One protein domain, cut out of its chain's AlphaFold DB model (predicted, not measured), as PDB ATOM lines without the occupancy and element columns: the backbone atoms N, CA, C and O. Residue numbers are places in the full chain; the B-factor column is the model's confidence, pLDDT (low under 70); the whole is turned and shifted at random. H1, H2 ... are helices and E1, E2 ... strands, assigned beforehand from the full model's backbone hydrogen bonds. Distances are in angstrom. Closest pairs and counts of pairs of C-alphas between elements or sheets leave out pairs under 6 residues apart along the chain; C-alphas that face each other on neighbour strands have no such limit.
ATOM      1  N   LYS A   4      41.726  37.103 -44.505       85.12
ATOM      2  CA  LYS A   4      43.057  37.272 -45.104       85.12
ATOM      3  C   LYS A   4      43.463  38.747 -45.191       85.12
ATOM      4  O   LYS A   4      44.634  39.048 -45.034       85.12
ATOM      5  N   LYS A   5      42.522  39.655 -45.459       87.38
ATOM      6  CA  LYS A   5      42.811  41.096 -45.477       87.38
ATOM      7  C   LYS A   5      42.998  41.650 -44.063       87.38
ATOM      8  O   LYS A   5      43.784  42.566 -43.880       87.38
ATOM      9  N   LEU A   6      42.318  41.081 -43.066       88.06
ATOM     10  CA  LEU A   6      42.433  41.522 -41.672       88.06
ATOM     11  C   LEU A   6      43.815  41.268 -41.063       88.06
ATOM     12  O   LEU A   6      44.218  42.020 -40.186       88.06
ATOM     13  N   SER A   7      44.584  40.286 -41.550       83.81
ATOM     14  CA  SER A   7      45.934  40.027 -41.021       83.81
ATOM     15  C   SER A   7      46.933  41.173 -41.237       83.81
ATOM     16  O   SER A   7      48.009  41.152 -40.644       83.81
ATOM     17  N   GLU A   8      46.609  42.148 -42.089       87.88
ATOM     18  CA  GLU A   8      47.439  43.336 -42.332       87.88
ATOM     19  C   GLU A   8      47.272  44.402 -41.231       87.88
ATOM     20  O   GLU A   8      48.181  45.205 -41.001       87.88
ATOM     21  N   TYR A   9      46.156  44.368 -40.501       91.19
ATOM     22  CA  TYR A   9      45.767  45.377 -39.518       91.19
ATOM     23  C   TYR A   9      46.023  44.885 -38.081       91.19
ATOM     24  O   TYR A   9      45.962  43.678 -37.824       91.19
ATOM     25  N   PRO A  10      46.317  45.780 -37.119       93.44
ATOM     26  CA  PRO A  10      46.400  45.406 -35.708       93.44
ATOM     27  C   PRO A  10      45.047  44.907 -35.185       93.44
ATOM     28  O   PRO A  10      44.013  45.514 -35.457       93.44
ATOM     29  N   PHE A  11      45.043  43.828 -34.407       93.31
ATOM     30  CA  PHE A  11      43.835  43.357 -33.733       93.31
ATOM     31  C   PHE A  11      43.717  44.004 -32.352       93.31
ATOM     32  O   PHE A  11      44.643  43.914 -31.550       93.31
ATOM     33  N   ALA A  12      42.595  44.653 -32.069       94.12
ATOM     34  CA  ALA A  12      42.270  45.171 -30.751       94.12
ATOM     35  C   ALA A  12      41.332  44.193 -30.034       94.12
ATOM     36  O   ALA A  12      40.289  43.826 -30.587       94.12
ATOM     37  N   CYS A  13      41.695  43.780 -28.819       92.56
ATOM     38  CA  CYS A  13      40.894  42.861 -28.013       92.56
ATOM     39  C   CYS A  13      40.810  43.280 -26.547       92.56
ATOM     40  O   CYS A  13      41.656  44.033 -26.058       92.56
ATOM     41  N   PHE A  14      39.813  42.775 -25.830       91.88
ATOM     42  CA  PHE A  14      39.766  42.911 -24.382       91.88
ATOM     43  C   PHE A  14      40.831  42.047 -23.692       91.88
ATOM     44  O   PHE A  14      41.250  40.995 -24.183       91.88
ATOM     45  N   GLU A  15      41.322  42.532 -22.553       89.25
ATOM     46  CA  GLU A  15      42.127  41.732 -21.635       89.25
ATOM     47  C   GLU A  15      41.277  40.580 -21.083       89.25
ATOM     48  O   GLU A  15      40.196  40.801 -20.544       89.25
ATOM     49  N   LEU A  16      41.781  39.351 -21.207       79.06
ATOM     50  CA  LEU A  16      41.163  38.160 -20.628       79.06
ATOM     51  C   LEU A  16      41.910  37.757 -19.358       79.06
ATOM     52  O   LEU A  16      43.145  37.719 -19.340       79.06
ATOM     53  N   ASP A  17      41.160  37.391 -18.323       80.88
ATOM     54  CA  ASP A  17      41.730  36.816 -17.108       80.88
ATOM     55  C   ASP A  17      42.500  35.524 -17.417       80.88
ATOM     56  O   ASP A  17      42.164  34.752 -18.323       80.88
ATOM     57  N   GLN A  18      43.540  35.252 -16.626       75.81
ATOM     58  CA  GLN A  18      44.304  34.016 -16.774       75.81
ATOM     59  C   GLN A  18      43.396  32.794 -16.584       75.81
ATOM     60  O   GLN A  18      42.814  32.590 -15.522       75.81
ATOM     61  N   GLY A  19      43.311  31.956 -17.620       77.31
ATOM     62  CA  GLY A  19      42.489  30.745 -17.611       77.31
ATOM     63  C   GLY A  19      41.024  30.955 -18.001       77.31
ATOM     64  O   GLY A  19      40.261  29.990 -17.952       77.31
ATOM     65  N   ALA A  20      40.622  32.161 -18.415       79.31
ATOM     66  CA  ALA A  20      39.300  32.385 -18.990       79.31
ATOM     67  C   ALA A  20      39.094  31.514 -20.242       79.31
ATOM     68  O   ALA A  20      39.978  31.394 -21.096       79.31
ATOM     69  N   ALA A  21      37.921  30.890 -20.352       78.25
ATOM     70  CA  ALA A  21      37.582  30.121 -21.542       78.25
ATOM     71  C   ALA A  21      37.337  31.067 -22.725       78.25
ATOM     72  O   ALA A  21      36.649  32.077 -22.586       78.25
ATOM     73  N   ALA A  22      37.852  30.700 -23.901       75.38
ATOM     74  CA  ALA A  22      37.690  31.478 -25.130       75.38
ATOM     75  C   ALA A  22      36.215  31.696 -25.520       75.38
ATOM     76  O   ALA A  22      35.899  32.684 -26.175       75.38
ATOM     77  N   ASP A  23      35.314  30.818 -25.071       79.62
ATOM     78  CA  ASP A  23      33.867  30.926 -25.296       79.62
ATOM     79  C   ASP A  23      33.234  32.165 -24.634       79.62
ATOM     80  O   ASP A  23      32.120  32.547 -24.990       79.62
ATOM     81  N   PHE A  24      33.930  32.788 -23.675       79.94
ATOM     82  CA  PHE A  24      33.500  34.019 -23.006       79.94
ATOM     83  C   PHE A  24      34.185  35.278 -23.544       79.94
ATOM     84  O   PHE A  24      33.956  36.352 -22.997       79.94
ATOM     85  N   SER A  25      35.001  35.156 -24.596       83.69
ATOM     86  CA  SER A  25      35.599  36.315 -25.258       83.69
ATOM     87  C   SER A  25      34.502  37.213 -25.824       83.69
ATOM     88  O   SER A  25      33.554  36.744 -26.460       83.69
ATOM     89  N   GLU A  26      34.649  38.517 -25.633       84.50
ATOM     90  CA  GLU A  26      33.798  39.522 -26.260       84.50
ATOM     91  C   GLU A  26      33.945  39.494 -27.788       84.50
ATOM     92  O   GLU A  26      32.970  39.675 -28.525       84.50
ATOM     93  N   GLU A  27      35.168  39.254 -28.263       87.50
ATOM     94  CA  GLU A  27      35.496  39.146 -29.674       87.50
ATOM     95  C   GLU A  27      35.254  37.751 -30.244       87.50
ATOM     96  O   GLU A  27      35.540  36.712 -29.648       87.50
ATOM     97  N   TYR A  28      34.849  37.734 -31.511       76.62
ATOM     98  CA  TYR A  28      34.955  36.526 -32.311       76.62
ATOM     99  C   TYR A  28      36.431  36.241 -32.607       76.62
ATOM    100  O   TYR A  28      37.066  36.976 -33.373       76.62
ATOM    101  N   GLN A  29      36.973  35.160 -32.044       70.50
ATOM    102  CA  GLN A  29      38.331  34.733 -32.362       70.50
ATOM    103  C   GLN A  29      38.431  34.335 -33.840       70.50
ATOM    104  O   GLN A  29      37.810  33.374 -34.301       70.50
ATOM    105  N   LEU A  30      39.239  35.090 -34.588       67.75
ATOM    106  CA  LEU A  30      39.677  34.705 -35.927       67.75
ATOM    107  C   LEU A  30      40.398  33.351 -35.843       67.75
ATOM    108  O   LEU A  30      41.006  33.056 -34.816       67.75
ATOM    109  N   LEU A  31      40.303  32.536 -36.903       57.94
ATOM    110  CA  LEU A  31      40.774  31.140 -36.932       57.94
ATOM    111  C   LEU A  31      42.075  30.936 -36.125       57.94
ATOM    112  O   LEU A  31      43.046  31.653 -36.382       57.94
ATOM    113  N   PRO A  32      42.131  29.949 -35.206       56.59
ATOM    114  CA  PRO A  32      43.249  29.769 -34.270       56.59
ATOM    115  C   PRO A  32      44.621  29.624 -34.950       56.59
ATOM    116  O   PRO A  32      45.644  29.979 -34.363       56.59
ATOM    117  N   ASP A  33      44.645  29.187 -36.211       55.56
ATOM    118  CA  ASP A  33      45.860  29.007 -37.013       55.56
ATOM    119  C   ASP A  33      46.467  30.329 -37.523       55.56
ATOM    120  O   ASP A  33      47.538  30.341 -38.131       55.56
ATOM    121  N   ARG A  34      45.788  31.462 -37.309       61.53
ATOM    122  CA  ARG A  34      46.218  32.794 -37.745       61.53
ATOM    123  C   ARG A  34      46.095  33.798 -36.611       61.53
ATOM    124  O   ARG A  34      45.219  34.660 -36.611       61.53
ATOM    125  N   LYS A  35      47.031  33.719 -35.664       63.50
ATOM    126  CA  LYS A  35      47.204  34.795 -34.686       63.50
ATOM    127  C   LYS A  35      47.519  36.110 -35.416       63.50
ATOM    128  O   LYS A  35      48.386  36.107 -36.296       63.50
ATOM    129  N   PRO A  36      46.841  37.218 -35.071       69.38
ATOM    130  CA  PRO A  36      47.201  38.534 -35.576       69.38
ATOM    131  C   PRO A  36      48.678  38.812 -35.302       69.38
ATOM    132  O   PRO A  36      49.178  38.529 -34.216       69.38
ATOM    133  N   ALA A  37      49.384  39.374 -36.283       73.06
ATOM    134  CA  ALA A  37      50.801  39.701 -36.126       73.06
ATOM    135  C   ALA A  37      51.034  40.805 -35.078       73.06
ATOM    136  O   ALA A  37      52.128  40.928 -34.532       73.06
ATOM    137  N   ARG A  38      50.010  41.628 -34.822       87.56
ATOM    138  CA  ARG A  38      50.020  42.742 -33.874       87.56
ATOM    139  C   ARG A  38      48.696  42.750 -33.116       87.56
ATOM    140  O   ARG A  38      47.646  42.736 -33.757       87.56
ATOM    141  N   THR A  39      48.770  42.814 -31.789       90.25
ATOM    142  CA  THR A  39      47.600  42.855 -30.905       90.25
ATOM    143  C   THR A  39      47.713  44.018 -29.925       90.25
ATOM    144  O   THR A  39      48.791  44.259 -29.382       90.25
ATOM    145  N   ILE A  40      46.607  44.723 -29.703       93.56
ATOM    146  CA  ILE A  40      46.449  45.775 -28.699       93.56
ATOM    147  C   ILE A  40      45.378  45.298 -27.717       93.56
ATOM    148  O   ILE A  40      44.220  45.148 -28.101       93.56
ATOM    149  N   CYS A  41      45.757  45.049 -26.465       92.88
ATOM    150  CA  CYS A  41      44.804  44.667 -25.425       92.88
ATOM    151  C   CYS A  41      44.299  45.908 -24.683       92.88
ATOM    152  O   CYS A  41      45.079  46.818 -24.395       92.88
ATOM    153  N   VAL A  42      43.005  45.945 -24.378       95.00
ATOM    154  CA  VAL A  42      42.365  47.038 -23.639       95.00
ATOM    155  C   VAL A  42      41.485  46.494 -22.517       95.00
ATOM    156  O   VAL A  42      40.960  45.392 -22.596       95.00
ATOM    157  N   ASN A  43      41.266  47.295 -21.479       92.69
ATOM    158  CA  ASN A  43      40.497  46.894 -20.296       92.69
ATOM    159  C   ASN A  43      39.105  47.549 -20.205       92.69
ATOM    160  O   ASN A  43      38.398  47.390 -19.214       92.69
ATOM    161  N   SER A  44      38.714  48.352 -21.200       92.12
ATOM    162  CA  SER A  44      37.430  49.055 -21.191       92.12
ATOM    163  C   SER A  44      36.929  49.381 -22.592       92.12
ATOM    164  O   SER A  44      37.707  49.566 -23.531       92.12
ATOM    165  N   ARG A  45      35.602  49.503 -22.735       90.62
ATOM    166  CA  ARG A  45      34.965  49.897 -24.002       90.62
ATOM    167  C   ARG A  45      35.439  51.271 -24.476       90.62
ATOM    168  O   ARG A  45      35.585  51.480 -25.674       90.62
ATOM    169  N   THR A  46      35.661  52.209 -23.558       92.12
ATOM    170  CA  THR A  46      36.145  53.552 -23.905       92.12
ATOM    171  C   THR A  46      37.535  53.479 -24.529       92.12
ATOM    172  O   THR A  46      37.748  54.060 -25.587       92.12
ATOM    173  N   ALA A  47      38.448  52.702 -23.934       94.94
ATOM    174  CA  ALA A  47      39.773  52.478 -24.505       94.94
ATOM    175  C   ALA A  47      39.700  51.770 -25.868       94.94
ATOM    176  O   ALA A  47      40.380  52.193 -26.798       94.94
ATOM    177  N   MET A  48      38.832  50.758 -26.015       94.75
ATOM    178  CA  MET A  48      38.588  50.100 -27.305       94.75
ATOM    179  C   MET A  48      38.179  51.116 -28.378       94.75
ATOM    180  O   MET A  48      38.783  51.166 -29.444       94.75
ATOM    181  N   MET A  49      37.179  51.953 -28.093       93.12
ATOM    182  CA  MET A  49      36.695  52.940 -29.058       93.12
ATOM    183  C   MET A  49      37.766  53.961 -29.434       93.12
ATOM    184  O   MET A  49      37.887  54.276 -30.613       93.12
ATOM    185  N   GLU A  50      38.575  54.427 -28.482       94.81
ATOM    186  CA  GLU A  50      39.647  55.381 -28.778       94.81
ATOM    187  C   GLU A  50      40.750  54.747 -29.637       94.81
ATOM    188  O   GLU A  50      41.195  55.355 -30.609       94.81
ATOM    189  N   VAL A  51      41.138  53.496 -29.355       96.50
ATOM    190  CA  VAL A  51      42.088  52.741 -30.192       96.50
ATOM    191  C   VAL A  51      41.551  52.592 -31.615       96.50
ATOM    192  O   VAL A  51      42.267  52.891 -32.570       96.50
ATOM    193  N   LEU A  52      40.292  52.174 -31.771       95.69
ATOM    194  CA  LEU A  52      39.665  52.015 -33.085       95.69
ATOM    195  C   LEU A  52      39.527  53.348 -33.832       95.69
ATOM    196  O   LEU A  52      39.631  53.381 -35.054       95.69
ATOM    197  N   ALA A  53      39.280  54.445 -33.119       94.69
ATOM    198  CA  ALA A  53      39.086  55.759 -33.720       94.69
ATOM    199  C   ALA A  53      40.406  56.460 -34.088       94.69
ATOM    200  O   ALA A  53      40.427  57.294 -34.998       94.69
ATOM    201  N   ALA A  54      41.497  56.146 -33.383       95.94
ATOM    202  CA  ALA A  54      42.805  56.773 -33.558       95.94
ATOM    203  C   ALA A  54      43.784  55.962 -34.426       95.94
ATOM    204  O   ALA A  54      44.855  56.467 -34.766       95.94
ATOM    205  N   THR A  55      43.456  54.714 -34.774       95.56
ATOM    206  CA  THR A  55      44.365  53.803 -35.489       95.56
ATOM    207  C   THR A  55      43.668  53.071 -36.638       95.56
ATOM    208  O   THR A  55      42.483  53.262 -36.893       95.56
ATOM    209  N   ASP A  56      44.413  52.227 -37.355       94.19
ATOM    210  CA  ASP A  56      43.882  51.282 -38.341       94.19
ATOM    211  C   ASP A  56      43.548  49.909 -37.726       94.19
ATOM    212  O   ASP A  56      43.293  48.948 -38.455       94.19
ATOM    213  N   ALA A  57      43.557  49.803 -36.393       95.31
ATOM    214  CA  ALA A  57      43.213  48.576 -35.700       95.31
ATOM    215  C   ALA A  57      41.754  48.180 -35.945       95.31
ATOM    216  O   ALA A  57      40.876  49.009 -36.193       95.31
ATOM    217  N   PHE A  58      41.483  46.886 -35.828       94.31
ATOM    218  CA  PHE A  58      40.137  46.345 -35.920       94.31
ATOM    219  C   PHE A  58      39.844  45.439 -34.730       94.31
ATOM    220  O   PHE A  58      40.738  44.831 -34.151       94.31
ATOM    221  N   THR A  59      38.564  45.299 -34.420       93.88
ATOM    222  CA  THR A  59      38.057  44.271 -33.511       93.88
ATOM    223  C   THR A  59      36.914  43.519 -34.192       93.88
ATOM    224  O   THR A  59      36.460  43.904 -35.276       93.88
ATOM    225  N   THR A  60      36.454  42.426 -33.594       91.50
ATOM    226  CA  THR A  60      35.348  41.611 -34.104       91.50
ATOM    227  C   THR A  60      34.236  41.541 -33.064       91.50
ATOM    228  O   THR A  60      34.475  41.579 -31.865       91.50
ATOM    229  N   GLY A  61      32.986  41.454 -33.514       90.12
ATOM    230  CA  GLY A  61      31.832  41.407 -32.620       90.12
ATOM    231  C   GLY A  61      30.527  41.546 -33.394       90.12
ATOM    232  O   GLY A  61      30.481  41.292 -34.598       90.12
ATOM    233  N   SER A  62      29.463  41.995 -32.724       90.62
ATOM    234  CA  SER A  62      28.162  42.241 -33.368       90.62
ATOM    235  C   SER A  62      28.204  43.350 -34.425       90.62
ATOM    236  O   SER A  62      27.334  43.405 -35.293       90.62
ATOM    237  N   GLY A  63      29.196  44.243 -34.339       92.00
ATOM    238  CA  GLY A  63      29.336  45.394 -35.225       92.00
ATOM    239  C   GLY A  63      28.230  46.440 -35.054       92.00
ATOM    240  O   GLY A  63      28.048  47.263 -35.946       92.00
ATOM    241  N   LEU A  64      27.472  46.387 -33.955       93.50
ATOM    242  CA  LEU A  64      26.348  47.280 -33.695       93.50
ATOM    243  C   LEU A  64      26.850  48.664 -33.255       93.50
ATOM    244  O   LEU A  64      27.514  48.795 -32.227       93.50
ATOM    245  N   LEU A  65      26.528  49.689 -34.038       94.38
ATOM    246  CA  LEU A  65      26.810  51.091 -33.741       94.38
ATOM    247  C   LEU A  65      25.508  51.810 -33.394       94.38
ATOM    248  O   LEU A  65      24.474  51.541 -34.002       94.38
ATOM    249  N   THR A  66      25.569  52.752 -32.456       93.44
ATOM    250  CA  THR A  66      24.400  53.512 -32.006       93.44
ATOM    251  C   THR A  66      24.622  54.994 -32.264       93.44
ATOM    252  O   THR A  66      25.669  55.535 -31.903       93.44
ATOM    253  N   ASP A  67      23.637  55.643 -32.882       92.38
ATOM    254  CA  ASP A  67      23.679  57.078 -33.155       92.38
ATOM    255  C   ASP A  67      23.843  57.883 -31.854       92.38
ATOM    256  O   ASP A  67      23.271  57.538 -30.818       92.38
ATOM    257  N   GLY A  68      24.694  58.905 -31.885       88.75
ATOM    258  CA  GLY A  68      25.044  59.729 -30.721       88.75
ATOM    259  C   GLY A  68      25.835  59.038 -29.595       88.75
ATOM    260  O   GLY A  68      26.245  59.723 -28.661       88.75
ATOM    261  N   LEU A  69      26.075  57.719 -29.652       87.25
ATOM    262  CA  LEU A  69      26.841  56.976 -28.631       87.25
ATOM    263  C   LEU A  69      28.118  56.322 -29.168       87.25
ATOM    264  O   LEU A  69      29.071  56.102 -28.413       87.25
ATOM    265  N   SER A  70      28.129  55.935 -30.440       89.94
ATOM    266  CA  SER A  70      29.324  55.438 -31.115       89.94
ATOM    267  C   SER A  70      30.099  56.594 -31.741       89.94
ATOM    268  O   SER A  70      29.501  57.494 -32.324       89.94
ATOM    269  N   ASP A  71      31.428  56.539 -31.655       89.00
ATOM    270  CA  ASP A  71      32.302  57.492 -32.341       89.00
ATOM    271  C   ASP A  71      32.136  57.360 -33.864       89.00
ATOM    272  O   ASP A  71      32.201  56.258 -34.410       89.00
ATOM    273  N   GLU A  72      31.916  58.478 -34.554       88.00
ATOM    274  CA  GLU A  72      31.664  58.523 -36.001       88.00
ATOM    275  C   GLU A  72      32.864  58.092 -36.861       88.00
ATOM    276  O   GLU A  72      32.700  57.731 -38.032       88.00
ATOM    277  N   ARG A  73      34.074  58.103 -36.288       91.50
ATOM    278  CA  ARG A  73      35.301  57.617 -36.932       91.50
ATOM    279  C   ARG A  73      35.330  56.090 -36.988       91.50
ATOM    280  O   ARG A  73      35.950  55.520 -37.889       91.50
ATOM    281  N   VAL A  74      34.631  55.429 -36.063       93.50
ATOM    282  CA  VAL A  74      34.553  53.971 -35.971       93.50
ATOM    283  C   VAL A  74      33.447  53.450 -36.876       93.50
ATOM    284  O   VAL A  74      32.337  53.974 -36.945       93.50
ATOM    285  N   ILE A  75      33.752  52.369 -37.583       93.69
ATOM    286  CA  ILE A  75      32.854  51.765 -38.561       93.69
ATOM    287  C   ILE A  75      32.708  50.274 -38.333       93.69
ATOM    288  O   ILE A  75      33.577  49.618 -37.769       93.69
ATOM    289  N   SER A  76      31.627  49.733 -38.878       93.94
ATOM    290  CA  SER A  76      31.339  48.308 -38.861       93.94
ATOM    291  C   SER A  76      31.291  47.781 -40.288       93.94
ATOM    292  O   SER A  76      30.524  48.284 -41.111       93.94
ATOM    293  N   ILE A  77      32.122  46.784 -40.597       92.88
ATOM    294  CA  ILE A  77      32.189  46.151 -41.917       92.88
ATOM    295  C   ILE A  77      31.859  44.662 -41.760       92.88
ATOM    296  O   ILE A  77      32.559  43.980 -41.011       92.88
ATOM    297  N   PRO A  78      30.866  44.123 -42.494       91.88
ATOM    298  CA  PRO A  78      30.579  42.694 -42.482       91.88
ATOM    299  C   PRO A  78      31.787  41.850 -42.918       91.88
ATOM    300  O   PRO A  78      32.450  42.135 -43.929       91.88
ATOM    301  N   LEU A  79      32.058  40.793 -42.150       89.44
ATOM    302  CA  LEU A  79      33.109  39.821 -42.436       89.44
ATOM    303  C   LEU A  79      32.580  38.755 -43.406       89.44
ATOM    304  O   LEU A  79      31.601  38.066 -43.132       89.44
ATOM    305  N   GLU A  80      33.222  38.634 -44.565       90.38
ATOM    306  CA  GLU A  80      32.827  37.713 -45.631       90.38
ATOM    307  C   GLU A  80      32.975  36.254 -45.191       90.38
ATOM    308  O   GLU A  80      33.962  35.877 -44.560       90.38
ATOM    309  N   GLY A  81      31.996  35.421 -45.551       86.19
ATOM    310  CA  GLY A  81      32.003  33.993 -45.225       86.19
ATOM    311  C   GLY A  81      31.714  33.671 -43.755       86.19
ATOM    312  O   GLY A  81      31.771  32.503 -43.375       86.19
ATOM    313  N   ARG A  82      31.384  34.672 -42.927       84.31
ATOM    314  CA  ARG A  82      30.962  34.484 -41.534       84.31
ATOM    315  C   ARG A  82      29.472  34.768 -41.362       84.31
ATOM    316  O   ARG A  82      28.885  35.565 -42.088       84.31
ATOM    317  N   GLY A  83      28.861  34.051 -40.421       82.25
ATOM    318  CA  GLY A  83      27.454  34.220 -40.071       82.25
ATOM    319  C   GLY A  83      27.205  35.469 -39.227       82.25
ATOM    320  O   GLY A  83      28.133  36.136 -38.775       82.25
ATOM    321  N   ASN A  84      25.928  35.758 -38.985       83.19
ATOM    322  CA  ASN A  84      25.521  36.870 -38.130       83.19
ATOM    323  C   ASN A  84      25.671  36.519 -36.645       83.19
ATOM    324  O   ASN A  84      25.375  35.396 -36.231       83.19
ATOM    325  N   VAL A  85      26.025  37.516 -35.832       87.31
ATOM    326  CA  VAL A  85      25.938  37.421 -34.371       87.31
ATOM    327  C   VAL A  85      24.467  37.461 -33.955       87.31
ATOM    328  O   VAL A  85      23.721  38.355 -34.358       87.31
ATOM    329  N   ARG A  86      24.037  36.491 -33.140       89.06
ATOM    330  CA  ARG A  86      22.687  36.464 -32.566       89.06
ATOM    331  C   ARG A  86      22.722  37.036 -31.156       89.06
ATOM    332  O   ARG A  86      23.271  36.416 -30.252       89.06
ATOM    333  N   LEU A  87      22.096  38.194 -30.980       89.44
ATOM    334  CA  LEU A  87      21.903  38.798 -29.666       89.44
ATOM    335  C   LEU A  87      20.672  38.193 -28.986       89.44
ATOM    336  O   LEU A  87      19.646  37.949 -29.623       89.44
ATOM    337  N   GLY A  88      20.790  37.950 -27.686       91.81
ATOM    338  CA  GLY A  88      19.726  37.408 -26.856       91.81
ATOM    339  C   GLY A  88      19.892  37.845 -25.409       91.81
ATOM    340  O   GLY A  88      20.911  38.412 -25.026       91.81
ATOM    341  N   TRP A  89      18.874  37.575 -24.606       91.88
ATOM    342  CA  TRP A  89      18.864  37.844 -23.174       91.88
ATOM    343  C   TRP A  89      18.572  36.546 -22.424       91.88
ATOM    344  O   TRP A  89      17.916  35.639 -22.941       91.88
ATOM    345  N   VAL A  90      19.072  36.454 -21.195       91.00
ATOM    346  CA  VAL A  90      18.919  35.272 -20.344       91.00
ATOM    347  C   VAL A  90      17.982  35.610 -19.192       91.00
ATOM    348  O   VAL A  90      18.059  36.689 -18.607       91.00
ATOM    349  N   ARG A  91      17.101  34.670 -18.843       89.38
ATOM    350  CA  ARG A  91      16.296  34.732 -17.621       89.38
ATOM    351  C   ARG A  91      16.188  33.378 -16.947       89.38
ATOM    352  O   ARG A  91      16.252  32.339 -17.601       89.38
ATOM    353  N   SER A  92      15.924  33.395 -15.644       91.25
ATOM    354  CA  SER A  92      15.557  32.188 -14.906       91.25
ATOM    355  C   SER A  92      14.225  31.625 -15.417       91.25
ATOM    356  O   SER A  92      13.223  32.340 -15.507       91.25
ATOM    357  N   LYS A  93      14.204  30.322 -15.727       90.12
ATOM    358  CA  LYS A  93      13.046  29.613 -16.304       90.12
ATOM    359  C   LYS A  93      11.787  29.703 -15.431       90.12
ATOM    360  O   LYS A  93      10.684  29.775 -15.964       90.12
ATOM    361  N   ASN A  94      11.959  29.740 -14.109       90.25
ATOM    362  CA  ASN A  94      10.860  29.684 -13.138       90.25
ATOM    363  C   ASN A  94      10.407  31.065 -12.640       90.25
ATOM    364  O   ASN A  94       9.577  31.152 -11.741       90.25
ATOM    365  N   THR A  95      10.942  32.150 -13.204       87.62
ATOM    366  CA  THR A  95      10.578  33.514 -12.805       87.62
ATOM    367  C   THR A  95       9.598  34.106 -13.814       87.62
ATOM    368  O   THR A  95       9.872  34.134 -15.020       87.62
ATOM    369  N   LYS A  96       8.439  34.573 -13.330       87.38
ATOM    370  CA  LYS A  96       7.505  35.358 -14.149       87.38
ATOM    371  C   LYS A  96       8.113  36.732 -14.421       87.38
ATOM    372  O   LYS A  96       8.720  37.318 -13.528       87.38
ATOM    373  N   SER A  97       7.955  37.227 -15.645       86.62
ATOM    374  CA  SER A  97       8.398  38.578 -15.980       86.62
ATOM    375  C   SER A  97       7.541  39.593 -15.227       86.62
ATOM    376  O   SER A  97       6.323  39.431 -15.139       86.62
ATOM    377  N   THR A  98       8.171  40.613 -14.654       93.94
ATOM    378  CA  THR A  98       7.443  41.761 -14.109       93.94
ATOM    379  C   THR A  98       7.071  42.709 -15.251       93.94
ATOM    380  O   THR A  98       7.763  42.721 -16.274       93.94
ATOM    381  N   PRO A  99       6.042  43.559 -15.092       96.00
ATOM    382  CA  PRO A  99       5.730  44.586 -16.085       96.00
ATOM    383  C   PRO A  99       6.936  45.476 -16.428       96.00
ATOM    384  O   PRO A  99       7.139  45.840 -17.582       96.00
ATOM    385  N   GLN A 100       7.787  45.776 -15.440       96.12
ATOM    386  CA  GLN A 100       9.011  46.559 -15.623       96.12
ATOM    387  C   GLN A 100      10.046  45.811 -16.469       96.12
ATOM    388  O   GLN A 100      10.677  46.414 -17.332       96.12
ATOM    389  N   ALA A 101      10.207  44.502 -16.256       93.94
ATOM    390  CA  ALA A 101      11.107  43.684 -17.063       93.94
ATOM    391  C   ALA A 101      10.616  43.577 -18.516       93.94
ATOM    392  O   ALA A 101      11.412  43.697 -19.443       93.94
ATOM    393  N   GLU A 102       9.307  43.426 -18.736       94.94
ATOM    394  CA  GLU A 102       8.729  43.422 -20.088       94.94
ATOM    395  C   GLU A 102       8.896  44.773 -20.787       94.94
ATOM    396  O   GLU A 102       9.241  44.827 -21.968       94.94
ATOM    397  N   GLN A 103       8.704  45.873 -20.053       97.44
ATOM    398  CA  GLN A 103       8.956  47.215 -20.564       97.44
ATOM    399  C   GLN A 103      10.430  47.413 -20.922       97.44
ATOM    400  O   GLN A 103      10.723  47.919 -22.004       97.44
ATOM    401  N   PHE A 104      11.351  46.988 -20.056       96.44
ATOM    402  CA  PHE A 104      12.782  47.051 -20.331       96.44
ATOM    403  C   PHE A 104      13.149  46.260 -21.590       96.44
ATOM    404  O   PHE A 104      13.833  46.787 -22.459       96.44
ATOM    405  N   LEU A 105      12.654  45.026 -21.732       95.81
ATOM    406  CA  LEU A 105      12.934  44.187 -22.901       95.81
ATOM    407  C   LEU A 105      12.389  44.787 -24.200       95.81
ATOM    408  O   LEU A 105      13.049  44.686 -25.232       95.81
ATOM    409  N   ARG A 106      11.219  45.434 -24.157       97.31
ATOM    410  CA  ARG A 106      10.688  46.185 -25.302       97.31
ATOM    411  C   ARG A 106      11.604  47.337 -25.699       97.31
ATOM    412  O   ARG A 106      12.007  47.401 -26.853       97.31
ATOM    413  N   LEU A 107      11.974  48.190 -24.743       97.94
ATOM    414  CA  LEU A 107      12.870  49.324 -24.994       97.94
ATOM    415  C   LEU A 107      14.241  48.858 -25.498       97.94
ATOM    416  O   LEU A 107      14.812  49.460 -26.400       97.94
ATOM    417  N   LEU A 108      14.756  47.754 -24.951       96.25
ATOM    418  CA  LEU A 108      16.007  47.150 -25.397       96.25
ATOM    419  C   LEU A 108      15.903  46.642 -26.840       96.25
ATOM    420  O   LEU A 108      16.833  46.837 -27.622       96.25
ATOM    421  N   ALA A 109      14.788  46.004 -27.205       95.94
ATOM    422  CA  ALA A 109      14.550  45.539 -28.566       95.94
ATOM    423  C   ALA A 109      14.438  46.711 -29.556       95.94
ATOM    424  O   ALA A 109      15.065  46.657 -30.612       95.94
ATOM    425  N   GLU A 110      13.708  47.771 -29.193       97.12
ATOM    426  CA  GLU A 110      13.591  49.015 -29.970       97.12
ATOM    427  C   GLU A 110      14.973  49.656 -30.183       97.12
ATOM    428  O   GLU A 110      15.419  49.796 -31.318       97.12
ATOM    429  N   ALA A 111      15.724  49.902 -29.104       96.12
ATOM    430  CA  ALA A 111      17.061  50.493 -29.179       96.12
ATOM    431  C   ALA A 111      18.050  49.646 -30.001       96.12
ATOM    432  O   ALA A 111      18.886  50.176 -30.735       96.12
ATOM    433  N   THR A 112      17.956  48.315 -29.909       95.62
ATOM    434  CA  THR A 112      18.798  47.402 -30.701       95.62
ATOM    435  C   THR A 112      18.423  47.443 -32.184       95.62
ATOM    436  O   THR A 112      19.304  47.391 -33.043       95.62
ATOM    437  N   ALA A 113      17.129  47.549 -32.502       95.81
ATOM    438  CA  ALA A 113      16.649  47.670 -33.875       95.81
ATOM    439  C   ALA A 113      17.092  48.995 -34.513       95.81
ATOM    440  O   ALA A 113      17.575  48.983 -35.651       95.81
ATOM    441  N   ASP A 114      17.011  50.094 -33.766       96.88
ATOM    442  CA  ASP A 114      17.461  51.419 -34.202       96.88
ATOM    443  C   ASP A 114      18.967  51.432 -34.470       96.88
ATOM    444  O   ASP A 114      19.410  51.839 -35.547       96.88
ATOM    445  N   ALA A 115      19.766  50.885 -33.549       96.19
ATOM    446  CA  ALA A 115      21.208  50.746 -33.734       96.19
ATOM    447  C   ALA A 115      21.552  49.877 -34.962       96.19
ATOM    448  O   ALA A 115      22.453  50.194 -35.744       96.19
ATOM    449  N   ALA A 116      20.797  48.799 -35.204       95.12
ATOM    450  CA  ALA A 116      20.995  47.950 -36.376       95.12
ATOM    451  C   ALA A 116      20.653  48.684 -37.681       95.12
ATOM    452  O   ALA A 116      21.365  48.532 -38.675       95.12
ATOM    453  N   ALA A 117      19.585  49.485 -37.692       95.88
ATOM    454  CA  ALA A 117      19.220  50.313 -38.836       95.88
ATOM    455  C   ALA A 117      20.284  51.382 -39.115       95.88
ATOM    456  O   ALA A 117      20.772  51.469 -40.243       95.88
ATOM    457  N   TYR A 118      20.717  52.105 -38.081       95.56
ATOM    458  CA  TYR A 118      21.782  53.101 -38.167       95.56
ATOM    459  C   TYR A 118      23.076  52.506 -38.736       95.56
ATOM    460  O   TYR A 118      23.648  53.026 -39.698       95.56
ATOM    461  N   THR A 119      23.493  51.353 -38.208       95.25
ATOM    462  CA  THR A 119      24.679  50.627 -38.679       95.25
ATOM    463  C   THR A 119      24.582  50.291 -40.171       95.25
ATOM    464  O   THR A 119      25.535  50.534 -40.915       95.25
ATOM    465  N   ARG A 120      23.431  49.783 -40.638       94.19
ATOM    466  CA  ARG A 120      23.210  49.481 -42.065       94.19
ATOM    467  C   ARG A 120      23.305  50.732 -42.933       94.19
ATOM    468  O   ARG A 120      23.995  50.713 -43.949       94.19
ATOM    469  N   THR A 121      22.706  51.841 -42.505       94.00
ATOM    470  CA  THR A 121      22.794  53.113 -43.235       94.00
ATOM    471  C   THR A 121      24.245  53.588 -43.382       94.00
ATOM    472  O   THR A 121      24.637  54.055 -44.455       94.00
ATOM    473  N   LEU A 122      25.078  53.451 -42.344       91.94
ATOM    474  CA  LEU A 122      26.506  53.784 -42.434       91.94
ATOM    475  C   LEU A 122      27.262  52.872 -43.411       91.94
ATOM    476  O   LEU A 122      28.119  53.346 -44.164       91.94
ATOM    477  N   GLN A 123      26.937  51.578 -43.419       91.69
ATOM    478  CA  GLN A 123      27.522  50.603 -44.340       91.69
ATOM    479  C   GLN A 123      27.176  50.933 -45.800       91.69
ATOM    480  O   GLN A 123      28.071  50.987 -46.644       91.69
ATOM    481  N   GLU A 124      25.912  51.238 -46.092       90.00
ATOM    482  CA  GLU A 124      25.426  51.586 -47.435       90.00
ATOM    483  C   GLU A 124      26.058  52.878 -47.969       90.00
ATOM    484  O   GLU A 124      26.560  52.911 -49.096       90.00
ATOM    485  N   ARG A 125      26.133  53.932 -47.141       86.06
ATOM    486  CA  ARG A 125      26.771  55.212 -47.509       86.06
ATOM    487  C   ARG A 125      28.218  55.038 -47.972       86.06
ATOM    488  O   ARG A 125      28.692  55.794 -48.820       86.06
ATOM    489  N   ARG A 126      28.939  54.056 -47.423       73.81
ATOM    490  CA  ARG A 126      30.321  53.758 -47.821       73.81
ATOM    491  C   ARG A 126      30.425  53.012 -49.142       73.81
ATOM    492  O   ARG A 126      31.392  53.250 -49.861       73.81
ATOM    493  N   VAL A 127      29.467  52.142 -49.461       64.00
ATOM    494  CA  VAL A 127      29.427  51.454 -50.760       64.00
ATOM    495  C   VAL A 127      29.275  52.480 -51.883       64.00
ATOM    496  O   VAL A 127      30.033  52.438 -52.846       64.00
ATOM    497  N   VAL A 128      28.394  53.469 -51.704       58.97
ATOM    498  CA  VAL A 128      28.137  54.525 -52.702       58.97
ATOM    499  C   VAL A 128      29.347  55.440 -52.930       58.97
ATOM    500  O   VAL A 128      29.556  55.903 -54.039       58.97
ATOM    501  N   ARG A 129      30.184  55.692 -51.914       58.50
ATOM    502  CA  ARG A 129      31.389  56.537 -52.062       58.50
ATOM    503  C   ARG A 129      32.585  55.833 -52.718       58.50
ATOM    504  O   ARG A 129      33.605  56.479 -52.938       58.50
ATOM    505  N   ARG A 130      32.511  54.518 -52.948       52.56
ATOM    506  CA  ARG A 130      33.586  53.713 -53.556       52.56
ATOM    507  C   ARG A 130      33.253  53.210 -54.969       52.56
ATOM    508  O   ARG A 130      34.078  52.488 -55.525       52.56
TER     509      ARG A 130
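This is residues 4 to 130 of the 131 residues of an uncharacterized protein of bioreactor metagenome (UniProt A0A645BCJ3). Little regular structure: a body largely of loops holds two short parallel strands, E1 and E2, with short helix H1 over them, while long helix H2 runs past, its residues 99 to 104 sticking out. The printed part has 127 residues, 48 of them in two named strands, then two named helices, and is mostly helix. It is only just loose, close to compact: radius of gyration of the C-alphas 17.0 A, spans 49 by 44 by 29 A.

E1, residues 11 to 14, and E2, residues 39 to 42, are parallel neighbours; N 40 and O 11, 2.8 A apart, are within hydrogen-bond range. The closest C-alphas of E1 and H1, residues 45 to 54, are those of Ala 12 and Met 48, 7.1 A. H2, residues 99 to 128, is apart from E1, E2 and H1. In both helices every O i to N i+4 pair is within hydrogen-bond range.

E1 begins at C-alpha 11 (43.835, 43.357, -33.733). H1 spans 14.1 A; H2 spans 44.1 A, ending at C-alpha 128 (28.137, 54.525, -52.702).

The printed part has no cut. Links E1 to E2 and H1 to H2 are long. The pLDDT is under 70 at residues 30 to 36 and 127 to 130.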